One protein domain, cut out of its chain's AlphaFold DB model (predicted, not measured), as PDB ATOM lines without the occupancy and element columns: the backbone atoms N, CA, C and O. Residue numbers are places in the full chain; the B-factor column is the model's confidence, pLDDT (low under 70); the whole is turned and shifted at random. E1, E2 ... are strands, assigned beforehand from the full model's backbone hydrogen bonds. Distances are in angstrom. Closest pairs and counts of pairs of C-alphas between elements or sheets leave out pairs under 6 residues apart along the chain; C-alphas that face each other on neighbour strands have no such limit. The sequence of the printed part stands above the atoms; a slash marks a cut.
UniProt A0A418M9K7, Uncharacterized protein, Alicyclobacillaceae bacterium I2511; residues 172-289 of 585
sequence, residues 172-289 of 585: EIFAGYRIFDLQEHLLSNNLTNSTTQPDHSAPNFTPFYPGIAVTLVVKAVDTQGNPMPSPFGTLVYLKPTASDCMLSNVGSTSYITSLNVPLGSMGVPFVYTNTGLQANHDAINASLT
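AT A GLANCE: This is residues 172 to 289 of the 585 residues of an uncharacterized protein of Alicyclobacillaceae bacterium I2511 (UniProt A0A418M9K7). With little regular structure, the domain is a sandwich: a curled sheet, E1 - E2 - E6 - E4, faces a smaller sheet, E5 - E3 - E7. Both are antiparallel. The printed part has 118 residues, 45 in seven named strands, E1 to E7 in chain order, and no named helix: all strand. It is compact, radius of gyration of the C-alphas 13.6 A, spanning 44 by 30 by 26 A.

IN THESE COORDINATES: E2, residues 213 to 222, measures 28.6 A. E1 is residues 174 to 180, from C-alpha 174 (154.777, 137.599, 138.378); E6 268 to 274, 19.9 A; E4 245 to 249; E3 234 to 240, 19.5 A; E5 258 to 261; E7 284 to 288, to C-alpha 288 (166.017, 144.585, 137.139).

HOW THE PARTS SIT: Hairpin E1 and E2 has N 178 and O 219 within hydrogen-bond range, 2.8 A; E2 and E6, N 214 and O 272, 2.8 A; E6 and E4, N 271 and O 248, 2.8 A; E5 and E3, N 259 and O 236, 2.8 A; E3 and E7, N 237 and O 287, 2.8 A. Between sheets, the closest C-alphas of E1 and E7 are Arg 178 and Ala 286, 7.4 A.

THE WHOLE: The printed part has no cut. Links E1 to E2 and E2 to E3 are long. Residues 172, 188 to 206, 253 and 287 to 289 have pLDDT under 70.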
ATOM      1  N   GLU A 172     149.901 140.302 137.892       60.81
ATOM      2  CA  GLU A 172     149.525 139.907 139.254       60.81
ATOM      3  C   GLU A 172     150.193 138.614 139.743       60.81
ATOM      4  O   GLU A 172     150.409 138.473 140.944       60.81
ATOM      5  N   ILE A 173     150.532 137.675 138.845       77.38
ATOM      6  CA  ILE A 173     151.198 136.428 139.250       77.38
ATOM      7  C   ILE A 173     152.726 136.510 139.219       77.38
ATOM      8  O   ILE A 173     153.365 135.654 139.816       77.38
ATOM      9  N   PHE A 174     153.325 137.509 138.563       81.19
ATOM     10  CA  PHE A 174     154.777 137.599 138.378       81.19
ATOM     11  C   PHE A 174     155.487 138.214 139.592       81.19
ATOM     12  O   PHE A 174     155.184 139.333 140.004       81.19
ATOM     13  N   ALA A 175     156.500 137.519 140.117       78.62
ATOM     14  CA  ALA A 175     157.233 137.947 141.311       78.62
ATOM     15  C   ALA A 175     158.715 138.276 141.073       78.62
ATOM     16  O   ALA A 175     159.421 138.663 142.007       78.62
ATOM     17  N   GLY A 176     159.195 138.171 139.833       81.38
ATOM     18  CA  GLY A 176     160.554 138.546 139.444       81.38
ATOM     19  C   GLY A 176     161.285 137.449 138.678       81.38
ATOM     20  O   GLY A 176     160.697 136.500 138.164       81.38
ATOM     21  N   TYR A 177     162.603 137.590 138.618       83.94
ATOM     22  CA  TYR A 177     163.532 136.614 138.059       83.94
ATOM     23  C   TYR A 177     164.312 135.868 139.147       83.94
ATOM     24  O   TYR A 177     164.565 136.385 140.244       83.94
ATOM     25  N   ARG A 178     164.713 134.643 138.810       84.94
ATOM     26  CA  ARG A 178     165.462 133.693 139.636       84.94
ATOM     27  C   ARG A 178     166.602 133.060 138.870       84.94
ATOM     28  O   ARG A 178     166.585 133.046 137.645       84.94
ATOM     29  N   ILE A 179     167.555 132.516 139.618       86.88
ATOM     30  CA  ILE A 179     168.678 131.731 139.116       86.88
ATOM     31  C   ILE A 179     168.452 130.281 139.545       86.88
ATOM     32  O   ILE A 179     168.108 130.013 140.697       86.88
ATOM     33  N   PHE A 180     168.642 129.371 138.598       87.06
ATOM     34  CA  PHE A 180     168.534 127.925 138.753       87.06
ATOM     35  C   PHE A 180     169.800 127.256 138.209       87.06
ATOM     36  O   PHE A 180     170.525 127.858 137.409       87.06
ATOM     37  N   ASP A 181     170.050 126.008 138.598       87.38
ATOM     38  CA  ASP A 181     170.986 125.143 137.877       87.38
ATOM     39  C   ASP A 181     170.321 124.526 136.623       87.38
ATOM     40  O   ASP A 181     169.172 124.821 136.280       87.38
ATOM     41  N   LEU A 182     171.051 123.657 135.915       83.69
ATOM     42  CA  LEU A 182     170.516 122.888 134.781       83.69
ATOM     43  C   LEU A 182     169.553 121.751 135.184       83.69
ATOM     44  O   LEU A 182     168.966 121.128 134.303       83.69
ATOM     45  N   GLN A 183     169.409 121.458 136.479       83.88
ATOM     46  CA  GLN A 183     168.506 120.438 137.031       83.88
ATOM     47  C   GLN A 183     167.204 121.064 137.568       83.88
ATOM     48  O   GLN A 183     166.353 120.367 138.112       83.88
ATOM     49  N   GLU A 184     167.034 122.372 137.357       80.19
ATOM     50  CA  GLU A 184     165.915 123.202 137.809       80.19
ATOM     51  C   GLU A 184     165.804 123.366 139.333       80.19
ATOM     52  O   GLU A 184     164.781 123.844 139.828       80.19
ATOM     53  N   HIS A 185     166.872 123.079 140.084       82.19
ATOM     54  CA  HIS A 185     166.933 123.436 141.496       82.19
ATOM     55  C   HIS A 185     166.949 124.959 141.643       82.19
ATOM     56  O   HIS A 185     167.741 125.659 141.001       82.19
ATOM     57  N   LEU A 186     166.070 125.474 142.503       77.81
ATOM     58  CA  LEU A 186     166.027 126.885 142.863       77.81
ATOM     59  C   LEU A 186     167.312 127.243 143.612       77.81
ATOM     60  O   LEU A 186     167.448 126.954 144.799       77.81
ATOM     61  N   LEU A 187     168.251 127.879 142.916       76.31
ATOM     62  CA  LEU A 187     169.502 128.307 143.525       76.31
ATOM     63  C   LEU A 187     169.360 129.636 144.270       76.31
ATOM     64  O   LEU A 187     170.194 129.918 145.126       76.31
ATOM     65  N   SER A 188     168.354 130.470 143.955       68.44
ATOM     66  CA  SER A 188     168.208 131.789 144.583       68.44
ATOM     67  C   SER A 188     166.920 132.066 145.371       68.44
ATOM     68  O   SER A 188     165.826 131.650 145.004       68.44
ATOM     69  N   ASN A 189     167.061 132.827 146.466       55.66
ATOM     70  CA  ASN A 189     166.012 133.051 147.468       55.66
ATOM     71  C   ASN A 189     165.273 134.398 147.335       55.66
ATOM     72  O   ASN A 189     164.086 134.450 147.648       55.66
ATOM     73  N   ASN A 190     165.909 135.469 146.829       56.41
ATOM     74  CA  ASN A 190     165.401 136.848 147.007       56.41
ATOM     75  C   ASN A 190     164.711 137.412 145.749       56.41
ATOM     76  O   ASN A 190     165.263 137.384 144.648       56.41
ATOM     77  N   LEU A 191     163.454 137.869 145.873       55.41
ATOM     78  CA  LEU A 191     162.593 138.287 144.746       55.41
ATOM     79  C   LEU A 191     163.060 139.603 144.105       55.41
ATOM     80  O   LEU A 191     162.998 140.670 144.710       55.41
ATOM     81  N   THR A 192     163.454 139.536 142.831       53.56
ATOM     82  CA  THR A 192     164.052 140.656 142.074       53.56
ATOM     83  C   THR A 192     163.029 141.682 141.551       53.56
ATOM     84  O   THR A 192     163.338 142.492 140.680       53.56
ATOM     85  N   ASN A 193     161.815 141.652 142.109       42.78
ATOM     86  CA  ASN A 193     160.725 142.611 141.912       42.78
ATOM     87  C   ASN A 193     160.748 143.754 142.952       42.78
ATOM     88  O   ASN A 193     160.197 144.823 142.706       42.78
ATOM     89  N   SER A 194     161.398 143.567 144.111       40.91
ATOM     90  CA  SER A 194     161.412 144.577 145.182       40.91
ATOM     91  C   SER A 194     162.216 145.824 144.795       40.91
ATOM     92  O   SER A 194     163.435 145.886 144.946       40.91
ATOM     93  N   THR A 195     161.516 146.861 144.337       39.44
ATOM     94  CA  THR A 195     162.054 148.217 144.136       39.44
ATOM     95  C   THR A 195     162.291 148.972 145.450       39.44
ATOM     96  O   THR A 195     162.775 150.103 145.417       39.44
ATOM     97  N   THR A 196     161.947 148.380 146.600       35.06
ATOM     98  CA  THR A 196     161.857 149.070 147.898       35.06
ATOM     99  C   THR A 196     162.771 148.529 148.995       35.06
ATOM    100  O   THR A 196     163.094 149.299 149.897       35.06
ATOM    101  N   GLN A 197     163.250 147.279 148.930       32.34
ATOM    102  CA  GLN A 197     164.343 146.807 149.796       32.34
ATOM    103  C   GLN A 197     165.267 145.789 149.106       32.34
ATOM    104  O   GLN A 197     164.776 144.769 148.615       32.34
ATOM    105  N   PRO A 198     166.599 146.001 149.152       38.00
ATOM    106  CA  PRO A 198     167.567 144.931 148.986       38.00
ATOM    107  C   PRO A 198     167.636 144.134 150.295       38.00
ATOM    108  O   PRO A 198     168.371 144.497 151.212       38.00
ATOM    109  N   ASP A 199     166.878 143.042 150.400       38.97
ATOM    110  CA  ASP A 199     167.193 142.054 151.433       38.97
ATOM    111  C   ASP A 199     168.558 141.437 151.088       38.97
ATOM    112  O   ASP A 199     168.743 140.834 150.025       38.97
ATOM    113  N   HIS A 200     169.530 141.658 151.972       36.25
ATOM    114  CA  HIS A 200     170.938 141.326 151.767       36.25
ATOM    115  C   HIS A 200     171.253 139.829 151.922       36.25
ATOM    116  O   HIS A 200     172.412 139.446 151.763       36.25
ATOM    117  N   SER A 201     170.253 138.982 152.193       43.75
ATOM    118  CA  SER A 201     170.357 137.515 152.244       43.75
ATOM    119  C   SER A 201     170.564 136.872 150.859       43.75
ATOM    120  O   SER A 201     169.850 135.956 150.444       43.75
ATOM    121  N   ALA A 202     171.570 137.357 150.126       52.97
ATOM    122  CA  ALA A 202     171.976 136.801 148.850       52.97
ATOM    123  C   ALA A 202     172.288 135.294 149.024       52.97
ATOM    124  O   ALA A 202     173.000 134.906 149.953       52.97
ATOM    125  N   PRO A 203     171.710 134.428 148.181       50.47
ATOM    126  CA  PRO A 203     171.685 132.989 148.405       50.47
ATOM    127  C   PRO A 203     173.025 132.369 148.020       50.47
ATOM    128  O   PRO A 203     173.397 132.356 146.849       50.47
ATOM    129  N   ASN A 204     173.742 131.854 149.017       60.00
ATOM    130  CA  ASN A 204     175.016 131.178 148.807       60.00
ATOM    131  C   ASN A 204     174.790 129.854 148.075       60.00
ATOM    132  O   ASN A 204     174.129 128.951 148.596       60.00
ATOM    133  N   PHE A 205     175.364 129.731 146.884       69.75
ATOM    134  CA  PHE A 205     175.298 128.508 146.094       69.75
ATOM    135  C   PHE A 205     176.213 127.411 146.670       69.75
ATOM    136  O   PHE A 205     176.971 127.634 147.621       69.75
ATOM    137  N   THR A 206     176.180 126.209 146.088       68.75
ATOM    138  CA  THR A 206     177.229 125.201 146.318       68.75
ATOM    139  C   THR A 206     178.605 125.767 145.933       68.75
ATOM    140  O   THR A 206     178.692 126.588 145.019       68.75
ATOM    141  N   PRO A 207     179.692 125.388 146.632       74.38
ATOM    142  CA  PRO A 207     180.985 126.039 146.449       74.38
ATOM    143  C   PRO A 207     181.553 125.697 145.071       74.38
ATOM    144  O   PRO A 207     181.755 124.527 144.734       74.38
ATOM    145  N   PHE A 208     181.819 126.721 144.266       82.81
ATOM    146  CA  PHE A 208     182.303 126.537 142.904       82.81
ATOM    147  C   PHE A 208     183.820 126.370 142.897       82.81
ATOM    148  O   PHE A 208     184.558 127.225 143.390       82.81
ATOM    149  N   TYR A 209     184.301 125.275 142.312       85.06
ATOM    150  CA  TYR A 209     185.731 125.002 142.205       85.06
ATOM    151  C   TYR A 209     186.438 125.972 141.233       85.06
ATOM    152  O   TYR A 209     185.874 126.293 140.182       85.06
ATOM    153  N   PRO A 210     187.683 126.393 141.537       88.25
ATOM    154  CA  PRO A 210     188.531 127.185 140.645       88.25
ATOM    155  C   PRO A 210     188.582 126.660 139.210       88.25
ATOM    156  O   PRO A 210     188.804 125.473 138.979       88.25
ATOM    157  N   GLY A 211     188.391 127.555 138.244       84.56
ATOM    158  CA  GLY A 211     188.460 127.264 136.811       84.56
ATOM    159  C   GLY A 211     187.314 126.407 136.258       84.56
ATOM    160  O   GLY A 211     187.245 126.225 135.042       84.56
ATOM    161  N   ILE A 212     186.402 125.896 137.094       87.50
ATOM    162  CA  ILE A 212     185.266 125.094 136.630       87.50
ATOM    163  C   ILE A 212     184.105 126.017 136.260       87.50
ATOM    164  O   ILE A 212     183.450 126.614 137.113       87.50
ATOM    165  N   ALA A 213     183.845 126.098 134.957       87.88
ATOM    166  CA  ALA A 213     182.681 126.762 134.392       87.88
ATOM    167  C   ALA A 213     181.403 125.946 134.658       87.88
ATOM    168  O   ALA A 213     181.303 124.784 134.258       87.88
ATOM    169  N   VAL A 214     180.402 126.567 135.282       88.25
ATOM    170  CA  VAL A 214     179.069 125.994 135.522       88.25
ATOM    171  C   VAL A 214     178.031 126.792 134.743       88.25
ATOM    172  O   VAL A 214     178.059 128.020 134.729       88.25
ATOM    173  N   THR A 215     177.101 126.103 134.078       90.31
ATOM    174  CA  THR A 215     175.973 126.767 133.410       90.31
ATOM    175  C   THR A 215     174.809 126.917 134.383       90.31
ATOM    176  O   THR A 215     174.364 125.935 134.973       90.31
ATOM    177  N   LEU A 216     174.314 128.142 134.519       90.81
ATOM    178  CA  LEU A 216     173.176 128.535 135.347       90.81
ATOM    179  C   LEU A 216     172.088 129.145 134.452       90.81
ATOM    180  O   LEU A 216     172.373 129.563 133.329       90.81
ATOM    181  N   VAL A 217     170.840 129.212 134.917       91.06
ATOM    182  CA  VAL A 217     169.702 129.698 134.117       91.06
ATOM    183  C   VAL A 217     168.944 130.798 134.849       91.06
ATOM    184  O   VAL A 217     168.456 130.579 135.954       91.06
ATOM    185  N   VAL A 218     168.783 131.963 134.213       90.38
ATOM    186  CA  VAL A 218     167.844 132.994 134.675       90.38
ATOM    187  C   VAL A 218     166.447 132.680 134.142       90.38
ATOM    188  O   VAL A 218     166.263 132.667 132.927       90.38
ATOM    189  N   LYS A 219     165.456 132.473 135.015       88.62
ATOM    190  CA  LYS A 219     164.037 132.278 134.642       88.62
ATOM    191  C   LYS A 219     163.139 133.305 135.334       88.62
ATOM    192  O   LYS A 219     163.509 133.816 136.390       88.62
ATOM    193  N   ALA A 220     161.970 133.600 134.765       87.19
ATOM    194  CA  ALA A 220     160.909 134.302 135.492       87.19
ATOM    195  C   ALA A 220     160.241 133.347 136.495       87.19
ATOM    196  O   ALA A 220     160.208 132.138 136.251       87.19
ATOM    197  N   VAL A 221     159.704 133.879 137.595       86.44
ATOM    198  CA  VAL A 221     158.945 133.103 138.587       86.44
ATOM    199  C   VAL A 221     157.642 133.766 139.009       86.44
ATOM    200  O   VAL A 221     157.516 134.996 138.995       86.44
ATOM    201  N   ASP A 222     156.688 132.924 139.402       86.19
ATOM    202  CA  ASP A 222     155.425 133.349 139.997       86.19
ATOM    203  C   ASP A 222     155.570 133.752 141.484       86.19
ATOM    204  O   ASP A 222     156.647 133.662 142.080       86.19
ATOM    205  N   THR A 223     154.475 134.209 142.100       81.12
ATOM    206  CA  THR A 223     154.407 134.590 143.530       81.12
ATOM    207  C   THR A 223     154.593 133.430 144.510       81.12
ATOM    208  O   THR A 223     154.782 133.671 145.701       81.12
ATOM    209  N   GLN A 224     154.604 132.192 144.023       82.25
ATOM    210  CA  GLN A 224     154.910 130.978 144.773       82.25
ATOM    211  C   GLN A 224     156.374 130.532 144.565       82.25
ATOM    212  O   GLN A 224     156.859 129.668 145.294       82.25
ATOM    213  N   GLY A 225     157.097 131.144 143.619       78.44
ATOM    214  CA  GLY A 225     158.489 130.853 143.273       78.44
ATOM    215  C   GLY A 225     158.676 129.839 142.137       78.44
ATOM    216  O   GLY A 225     159.820 129.510 141.817       78.44
ATOM    217  N   ASN A 226     157.601 129.353 141.506       86.06
ATOM    218  CA  ASN A 226     157.690 128.376 140.419       86.06
ATOM    219  C   ASN A 226     158.193 129.036 139.121       86.06
ATOM    220  O   ASN A 226     157.786 130.160 138.818       86.06
ATOM    221  N   PRO A 227     159.010 128.347 138.300       87.56
ATOM    222  CA  PRO A 227     159.370 128.809 136.962       87.56
ATOM    223  C   PRO A 227     158.151 129.072 136.066       87.56
ATOM    224  O   PRO A 227     157.319 128.189 135.865       87.56
ATOM    225  N   MET A 228     158.091 130.256 135.456       88.12
ATOM    226  CA  MET A 228     157.039 130.647 134.509       88.12
ATOM    227  C   MET A 228     157.631 131.224 133.208       88.12
ATOM    228  O   MET A 228     158.776 131.689 133.212       88.12
ATOM    229  N   PRO A 229     156.873 131.254 132.092       88.69
ATOM    230  CA  PRO A 229     157.274 132.004 130.904       88.69
ATOM    231  C   PRO A 229     157.430 133.491 131.239       88.69
ATOM    232  O   PRO A 229     156.572 134.070 131.908       88.69
ATOM    233  N   SER A 230     158.496 134.127 130.749       86.88
ATOM    234  CA  SER A 230     158.735 135.554 130.986       86.88
ATOM    235  C   SER A 230     157.551 136.427 130.524       86.88
ATOM    236  O   SER A 230     157.217 136.403 129.335       86.88
ATOM    237  N   PRO A 231     156.947 137.252 131.405       78.75
ATOM    238  CA  PRO A 231     155.883 138.183 131.023       78.75
ATOM    239  C   PRO A 231     156.388 139.400 130.233       78.75
ATOM    240  O   PRO A 231     155.593 140.060 129.568       78.75
ATOM    241  N   PHE A 232     157.688 139.725 130.297       80.81
ATOM    242  CA  PHE A 232     158.247 140.954 129.723       80.81
ATOM    243  C   PHE A 232     159.652 140.721 129.161       80.81
ATOM    244  O   PHE A 232     160.533 140.235 129.866       80.81
ATOM    245  N   GLY A 233     159.902 141.155 127.922       79.88
ATOM    246  CA  GLY A 233     161.268 141.244 127.398       79.88
ATOM    247  C   GLY A 233     162.066 142.285 128.188       79.88
ATOM    248  O   GLY A 233     161.700 143.460 128.161       79.88
ATOM    249  N   THR A 234     163.106 141.874 128.919       80.81
ATOM    250  CA  THR A 234     163.795 142.757 129.877       80.81
ATOM    251  C   THR A 234     165.271 142.420 130.078       80.81
ATOM    252  O   THR A 234     165.712 141.301 129.823       80.81
ATOM    253  N   LEU A 235     166.037 143.393 130.573       82.38
ATOM    254  CA  LEU A 235     167.455 143.256 130.888       82.38
ATOM    255  C   LEU A 235     167.633 142.972 132.388       82.38
ATOM    256  O   LEU A 235     167.380 143.836 133.228       82.38
ATOM    257  N   VAL A 236     168.074 141.758 132.717       83.06
ATOM    258  CA  VAL A 236     168.423 141.343 134.081       83.06
ATOM    259  C   VAL A 236     169.917 141.566 134.276       83.06
ATOM    260  O   VAL A 236     170.730 140.904 133.634       83.06
ATOM    261  N   TYR A 237     170.297 142.488 135.152       84.44
ATOM    262  CA  TYR A 237     171.687 142.673 135.563       84.44
ATOM    263  C   TYR A 237     172.102 141.548 136.503       84.44
ATOM    264  O   TYR A 237     171.316 141.135 137.351       84.44
ATOM    265  N   LEU A 238     173.330 141.056 136.349       84.19
ATOM    266  CA  LEU A 238     173.910 140.005 137.180       84.19
ATOM    267  C   LEU A 238     175.196 140.520 137.819       84.19
ATOM    268  O   LEU A 238     176.103 140.979 137.121       84.19
ATOM    269  N   LYS A 239     175.282 140.416 139.145       81.38
ATOM    270  CA  LYS A 239     176.462 140.795 139.923       81.38
ATOM    271  C   LYS A 239     176.849 139.661 140.889       81.38
ATOM    272  O   LYS A 239     176.104 139.458 141.851       81.38
ATOM    273  N   PRO A 240     177.977 138.953 140.682       80.50
ATOM    274  CA  PRO A 240     178.537 138.078 141.713       80.50
ATOM    275  C   PRO A 240     178.936 138.911 142.942       80.50
ATOM    276  O   PRO A 240     179.250 140.102 142.820       80.50
ATOM    277  N   THR A 241     178.897 138.321 144.136       76.75
ATOM    278  CA  THR A 241     179.350 138.993 145.365       76.75
ATOM    279  C   THR A 241     180.865 138.946 145.537       76.75
ATOM    280  O   THR A 241     181.444 139.915 146.031       76.75
ATOM    281  N   ALA A 242     181.508 137.869 145.091       79.81
ATOM    282  CA  ALA A 242     182.950 137.686 145.128       79.81
ATOM    283  C   ALA A 242     183.644 138.335 143.910       79.81
ATOM    284  O   ALA A 242     183.153 138.295 142.780       79.81
ATOM    285  N   SER A 243     184.797 138.969 144.144       77.88
ATOM    286  CA  SER A 243     185.536 139.751 143.135       77.88
ATOM    287  C   SER A 243     186.340 138.911 142.139       77.88
ATOM    288  O   SER A 243     186.808 139.428 141.130       77.88
ATOM    289  N   ASP A 244     186.538 137.637 142.451       85.12
ATOM    290  CA  ASP A 244     187.300 136.644 141.696       85.12
ATOM    291  C   ASP A 244     186.400 135.764 140.812       85.12
ATOM    292  O   ASP A 244     186.821 134.708 140.342       85.12
ATOM    293  N   CYS A 245     185.158 136.183 140.567       84.94
ATOM    294  CA  CYS A 245     184.147 135.391 139.876       84.94
ATOM    295  C   CYS A 245     183.681 136.077 138.582       84.94
ATOM    296  O   CYS A 245     183.466 137.289 138.532       84.94
ATOM    297  N   MET A 246     183.547 135.293 137.511       88.50
ATOM    298  CA  MET A 246     183.288 135.779 136.154       88.50
ATOM    299  C   MET A 246     182.005 135.184 135.577       88.50
ATOM    300  O   MET A 246     181.710 134.005 135.765       88.50
ATOM    301  N   LEU A 247     181.264 136.005 134.833       89.69
ATOM    302  CA  LEU A 247     180.045 135.616 134.122       89.69
ATOM    303  C   LEU A 247     180.260 135.755 132.613       89.69
ATOM    304  O   LEU A 247     180.796 136.774 132.182       89.69
ATOM    305  N   SER A 248     179.795 134.805 131.798       88.81
ATOM    306  CA  SER A 248     179.759 134.929 130.329       88.81
ATOM    307  C   SER A 248     178.491 134.316 129.719       88.81
ATOM    308  O   SER A 248     177.725 133.619 130.385       88.81
ATOM    309  N   ASN A 249     178.233 134.578 128.434       86.62
ATOM    310  CA  ASN A 249     177.169 133.880 127.699       86.62
ATOM    311  C   ASN A 249     177.586 132.434 127.370       86.62
ATOM    312  O   ASN A 249     178.756 132.171 127.091       86.62
ATOM    313  N   VAL A 250     176.630 131.497 127.315       80.69
ATOM    314  CA  VAL A 250     176.914 130.104 126.914       80.69
ATOM    315  C   VAL A 250     177.527 130.056 125.513       80.69
ATOM    316  O   VAL A 250     176.949 130.553 124.548       80.69
ATOM    317  N   GLY A 251     178.701 129.429 125.403       74.94
ATOM    318  CA  GLY A 251     179.472 129.375 124.158       74.94
ATOM    319  C   GLY A 251     180.243 130.659 123.827       74.94
ATOM    320  O   GLY A 251     180.703 130.796 122.698       74.94
ATOM    321  N   SER A 252     180.395 131.587 124.780       75.19
ATOM    322  CA  SER A 252     181.192 132.806 124.629       75.19
ATOM    323  C   SER A 252     182.200 132.981 125.764       75.19
ATOM    324  O   SER A 252     181.905 132.739 126.935       75.19
ATOM    325  N   THR A 253     183.389 133.465 125.408       68.75
ATOM    326  CA  THR A 253     184.428 133.937 126.337       68.75
ATOM    327  C   THR A 253     184.238 135.404 126.742       68.75
ATOM    328  O   THR A 253     184.968 135.904 127.592       68.75
ATOM    329  N   SER A 254     183.278 136.120 126.143       78.81
ATOM    330  CA  SER A 254     183.006 137.524 126.464       78.81
ATOM    331  C   SER A 254     182.250 137.656 127.784       78.81
ATOM    332  O   SER A 254     181.148 137.119 127.926       78.81
ATOM    333  N   TYR A 255     182.824 138.406 128.723       85.81
ATOM    334  CA  TYR A 255     182.219 138.627 130.032       85.81
ATOM    335  C   TYR A 255     180.946 139.475 129.952       85.81
ATOM    336  O   TYR A 255     180.856 140.406 129.148       85.81
ATOM    337  N   ILE A 256     179.972 139.164 130.806       86.38
ATOM    338  CA  ILE A 256     178.675 139.843 130.873       86.38
ATOM    339  C   ILE A 256     178.415 140.417 132.268       86.38
ATOM    340  O   ILE A 256     178.833 139.866 133.280       86.38
ATOM    341  N   THR A 257     177.657 141.509 132.315       84.88
ATOM    342  CA  THR A 257     177.092 142.091 133.548       84.88
ATOM    343  C   THR A 257     175.561 142.115 133.526       84.88
ATOM    344  O   THR A 257     174.922 142.583 134.466       84.88
ATOM    345  N   SER A 258     174.952 141.636 132.436       84.81
ATOM    346  CA  SER A 258     173.504 141.546 132.256       84.81
ATOM    347  C   SER A 258     173.124 140.544 131.161       84.81
ATOM    348  O   SER A 258     173.919 140.252 130.267       84.81
ATOM    349  N   LEU A 259     171.894 140.033 131.236       87.38
ATOM    350  CA  LEU A 259     171.256 139.141 130.271       87.38
ATOM    351  C   LEU A 259     169.932 139.738 129.804       87.38
ATOM    352  O   LEU A 259     169.090 140.116 130.619       87.38
ATOM    353  N   ASN A 260     169.715 139.774 128.493       87.31
ATOM    354  CA  ASN A 260     168.400 140.064 127.931       87.31
ATOM    355  C   ASN A 260     167.542 138.791 127.994       87.31
ATOM    356  O   ASN A 260     167.858 137.817 127.312       87.31
ATOM    357  N   VAL A 261     166.474 138.800 128.791       87.19
ATOM    358  CA  VAL A 261     165.497 137.710 128.884       87.19
ATOM    359  C   VAL A 261     164.328 138.010 127.941       87.19
ATOM    360  O   VAL A 261     163.585 138.959 128.200       87.19
ATOM    361  N   PRO A 262     164.134 137.243 126.846       86.38
ATOM    362  CA  PRO A 262     163.054 137.501 125.899       86.38
ATOM    363  C   PRO A 262     161.663 137.263 126.495       86.38
ATOM    364  O   PRO A 262     161.475 136.377 127.331       86.38
ATOM    365  N   LEU A 263     160.677 138.003 125.980       85.38
ATOM    366  CA  LEU A 263     159.254 137.762 126.223       85.38
ATOM    367  C   LEU A 263     158.892 136.301 125.903       85.38
ATOM    368  O   LEU A 263     159.278 135.781 124.857       85.38
ATOM    369  N   GLY A 264     158.154 135.647 126.800       84.56
ATOM    370  CA  GLY A 264     157.740 134.248 126.678       84.56
ATOM    371  C   GLY A 264     158.846 133.214 126.917       84.56
ATOM    372  O   GLY A 264     158.572 132.020 126.831       84.56
ATOM    373  N   SER A 265     160.085 133.622 127.223       89.50
ATOM    374  CA  SER A 265     161.169 132.668 127.478       89.50
ATOM    375  C   SER A 265     160.976 131.913 128.796       89.50
ATOM    376  O   SER A 265     160.715 132.528 129.829       89.50
ATOM    377  N   MET A 266     161.190 130.592 128.770       88.38
ATOM    378  CA  MET A 266     161.282 129.738 129.967       88.38
ATOM    379  C   MET A 266     162.634 129.848 130.691       88.38
ATOM    380  O   MET A 266     162.794 129.296 131.776       88.38
ATOM    381  N   GLY A 267     163.611 130.545 130.105       89.38
ATOM    382  CA  GLY A 267     164.891 130.843 130.743       89.38
ATOM    383  C   GLY A 267     165.972 131.311 129.769       89.38
ATOM    384  O   GLY A 267     165.898 131.062 128.567       89.38
ATOM    385  N   VAL A 268     166.999 131.984 130.286       91.06
ATOM    386  CA  VAL A 268     168.228 132.312 129.548       91.06
ATOM    387  C   VAL A 268     169.427 131.738 130.301       91.06
ATOM    388  O   VAL A 268     169.649 132.119 131.453       91.06
ATOM    389  N   PRO A 269     170.192 130.816 129.689       92.81
ATOM    390  CA  PRO A 269     171.354 130.229 130.326       92.81
ATOM    391  C   PRO A 269     172.586 131.131 130.184       92.81
ATOM    392  O   PRO A 269     172.792 131.783 129.158       92.81
ATOM    393  N   PHE A 270     173.437 131.119 131.202       91.81
ATOM    394  CA  PHE A 270     174.723 131.805 131.247       91.81
ATOM    395  C   PHE A 270     175.765 130.926 131.937       91.81
ATOM    396  O   PHE A 270     175.426 129.954 132.610       91.81
ATOM    397  N   VAL A 271     177.037 131.254 131.757       91.31
ATOM    398  CA  VAL A 271     178.154 130.581 132.417       91.31
ATOM    399  C   VAL A 271     178.611 131.424 133.596       91.31
ATOM    400  O   VAL A 271     178.811 132.630 133.461       91.31
ATOM    401  N   TYR A 272     178.798 130.772 134.736       90.50
ATOM    402  CA  TYR A 272     179.520 131.278 135.891       90.50
ATOM    403  C   TYR A 272     180.843 130.513 136.020       90.50
ATOM    404  O   TYR A 272     180.857 129.287 135.895       90.50
ATOM    405  N   THR A 273     181.935 131.209 136.332       89.62
ATOM    406  CA  THR A 273     183.243 130.603 136.609       89.62
ATOM    407  C   THR A 273     183.891 131.284 137.810       89.62
ATOM    408  O   THR A 273     184.124 132.494 137.786       89.62
ATOM    409  N   ASN A 274     184.251 130.511 138.837       89.44
ATOM    410  CA  ASN A 274     185.162 130.975 139.883       89.44
ATOM    411  C   ASN A 274     186.596 131.001 139.318       89.44
ATOM    412  O   ASN A 274     187.086 129.980 138.835       89.44
ATOM    413  N   THR A 275     187.261 132.154 139.362       88.19
ATOM    414  CA  THR A 275     188.654 132.346 138.907       88.19
ATOM    415  C   THR A 275     189.645 132.570 140.054       88.19
ATOM    416  O   THR A 275     190.844 132.709 139.811       88.19
ATOM    417  N   GLY A 276     189.169 132.552 141.302       85.69
ATOM    418  CA  GLY A 276     190.005 132.517 142.495       85.69
ATOM    419  C   GLY A 276     190.759 131.198 142.649       85.69
ATOM    420  O   GLY A 276     190.482 130.208 141.977       85.69
ATOM    421  N   LEU A 277     191.725 131.166 143.570       83.31
ATOM    422  CA  LEU A 277     192.577 129.991 143.811       83.31
ATOM    423  C   LEU A 277     191.958 128.952 144.767       83.31
ATOM    424  O   LEU A 277     192.582 127.929 145.041       83.31
ATOM    425  N   GLN A 278     190.760 129.206 145.304       83.75
ATOM    426  CA  GLN A 278     190.076 128.340 146.272       83.75
ATOM    427  C   GLN A 278     188.589 128.191 145.928       83.75
ATOM    428  O   GLN A 278     188.018 129.019 145.219       83.75
ATOM    429  N   ALA A 279     187.972 127.096 146.383       82.75
ATOM    430  CA  ALA A 279     186.558 126.822 146.136       82.75
ATOM    431  C   ALA A 279     185.686 127.723 147.018       82.75
ATOM    432  O   ALA A 279     185.580 127.504 148.224       82.75
ATOM    433  N   ASN A 280     185.077 128.731 146.399       74.88
ATOM    434  CA  ASN A 280     184.335 129.775 147.088       74.88
ATOM    435  C   ASN A 280     182.827 129.555 146.944       74.88
ATOM    436  O   ASN A 280     182.330 129.183 145.875       74.88
ATOM    437  N   HIS A 281     182.096 129.822 148.024       76.12
ATOM    438  CA  HIS A 281     180.674 130.133 147.932       76.12
ATOM    439  C   HIS A 281     180.538 131.570 147.420       76.12
ATOM    440  O   HIS A 281     181.164 132.477 147.966       76.12
ATOM    441  N   ASP A 282     179.711 131.765 146.402       72.38
ATOM    442  CA  ASP A 282     179.291 133.081 145.921       72.38
ATOM    443  C   ASP A 282     177.759 133.136 145.878       72.38
ATOM    444  O   ASP A 282     177.087 132.099 145.891       72.38
ATOM    445  N   ALA A 283     177.220 134.348 145.793       73.56
ATOM    446  CA  ALA A 283     175.829 134.611 145.485       73.56
ATOM    447  C   ALA A 283     175.738 135.623 144.332       73.56
ATOM    448  O   ALA A 283     176.282 136.726 144.393       73.56
ATOM    449  N   ILE A 284     174.994 135.285 143.278       75.56
ATOM    450  CA  ILE A 284     174.760 136.199 142.155       75.56
ATOM    451  C   ILE A 284     173.495 136.996 142.452       75.56
ATOM    452  O   ILE A 284     172.374 136.485 142.386       75.56
ATOM    453  N   ASN A 285     173.676 138.282 142.727       71.12
ATOM    454  CA  ASN A 285     172.580 139.232 142.792       71.12
ATOM    455  C   ASN A 285     172.102 139.531 141.370       71.12
ATOM    456  O   ASN A 285     172.767 140.240 140.611       71.12
ATOM    457  N   ALA A 286     170.943 138.979 141.020       70.56
ATOM    458  CA  ALA A 286     170.177 139.420 139.867       70.56
ATOM    459  C   ALA A 286     169.372 140.679 140.232       70.56
ATOM    460  O   ALA A 286     168.803 140.754 141.320       70.56
ATOM    461  N   SER A 287     169.280 141.658 139.335       67.38
ATOM    462  CA  SER A 287     168.391 142.810 139.511       67.38
ATOM    463  C   SER A 287     167.819 143.303 138.186       67.38
ATOM    464  O   SER A 287     168.449 143.224 137.132       67.38
ATOM    465  N   LEU A 288     166.596 143.824 138.239       65.12
ATOM    466  CA  LEU A 288     166.017 144.585 137.139       65.12
ATOM    467  C   LEU A 288     166.419 146.052 137.288       65.12
ATOM    468  O   LEU A 288     166.274 146.632 138.364       65.12
ATOM    469  N   THR A 289     166.856 146.691 136.202       57.06
ATOM    470  CA  THR A 289     166.774 148.157 136.138       57.06
ATOM    471  C   THR A 289     165.304 148.574 136.195       57.06
ATOM    472  O   THR A 289     164.505 147.996 135.451       57.06
TER     473      THR A 289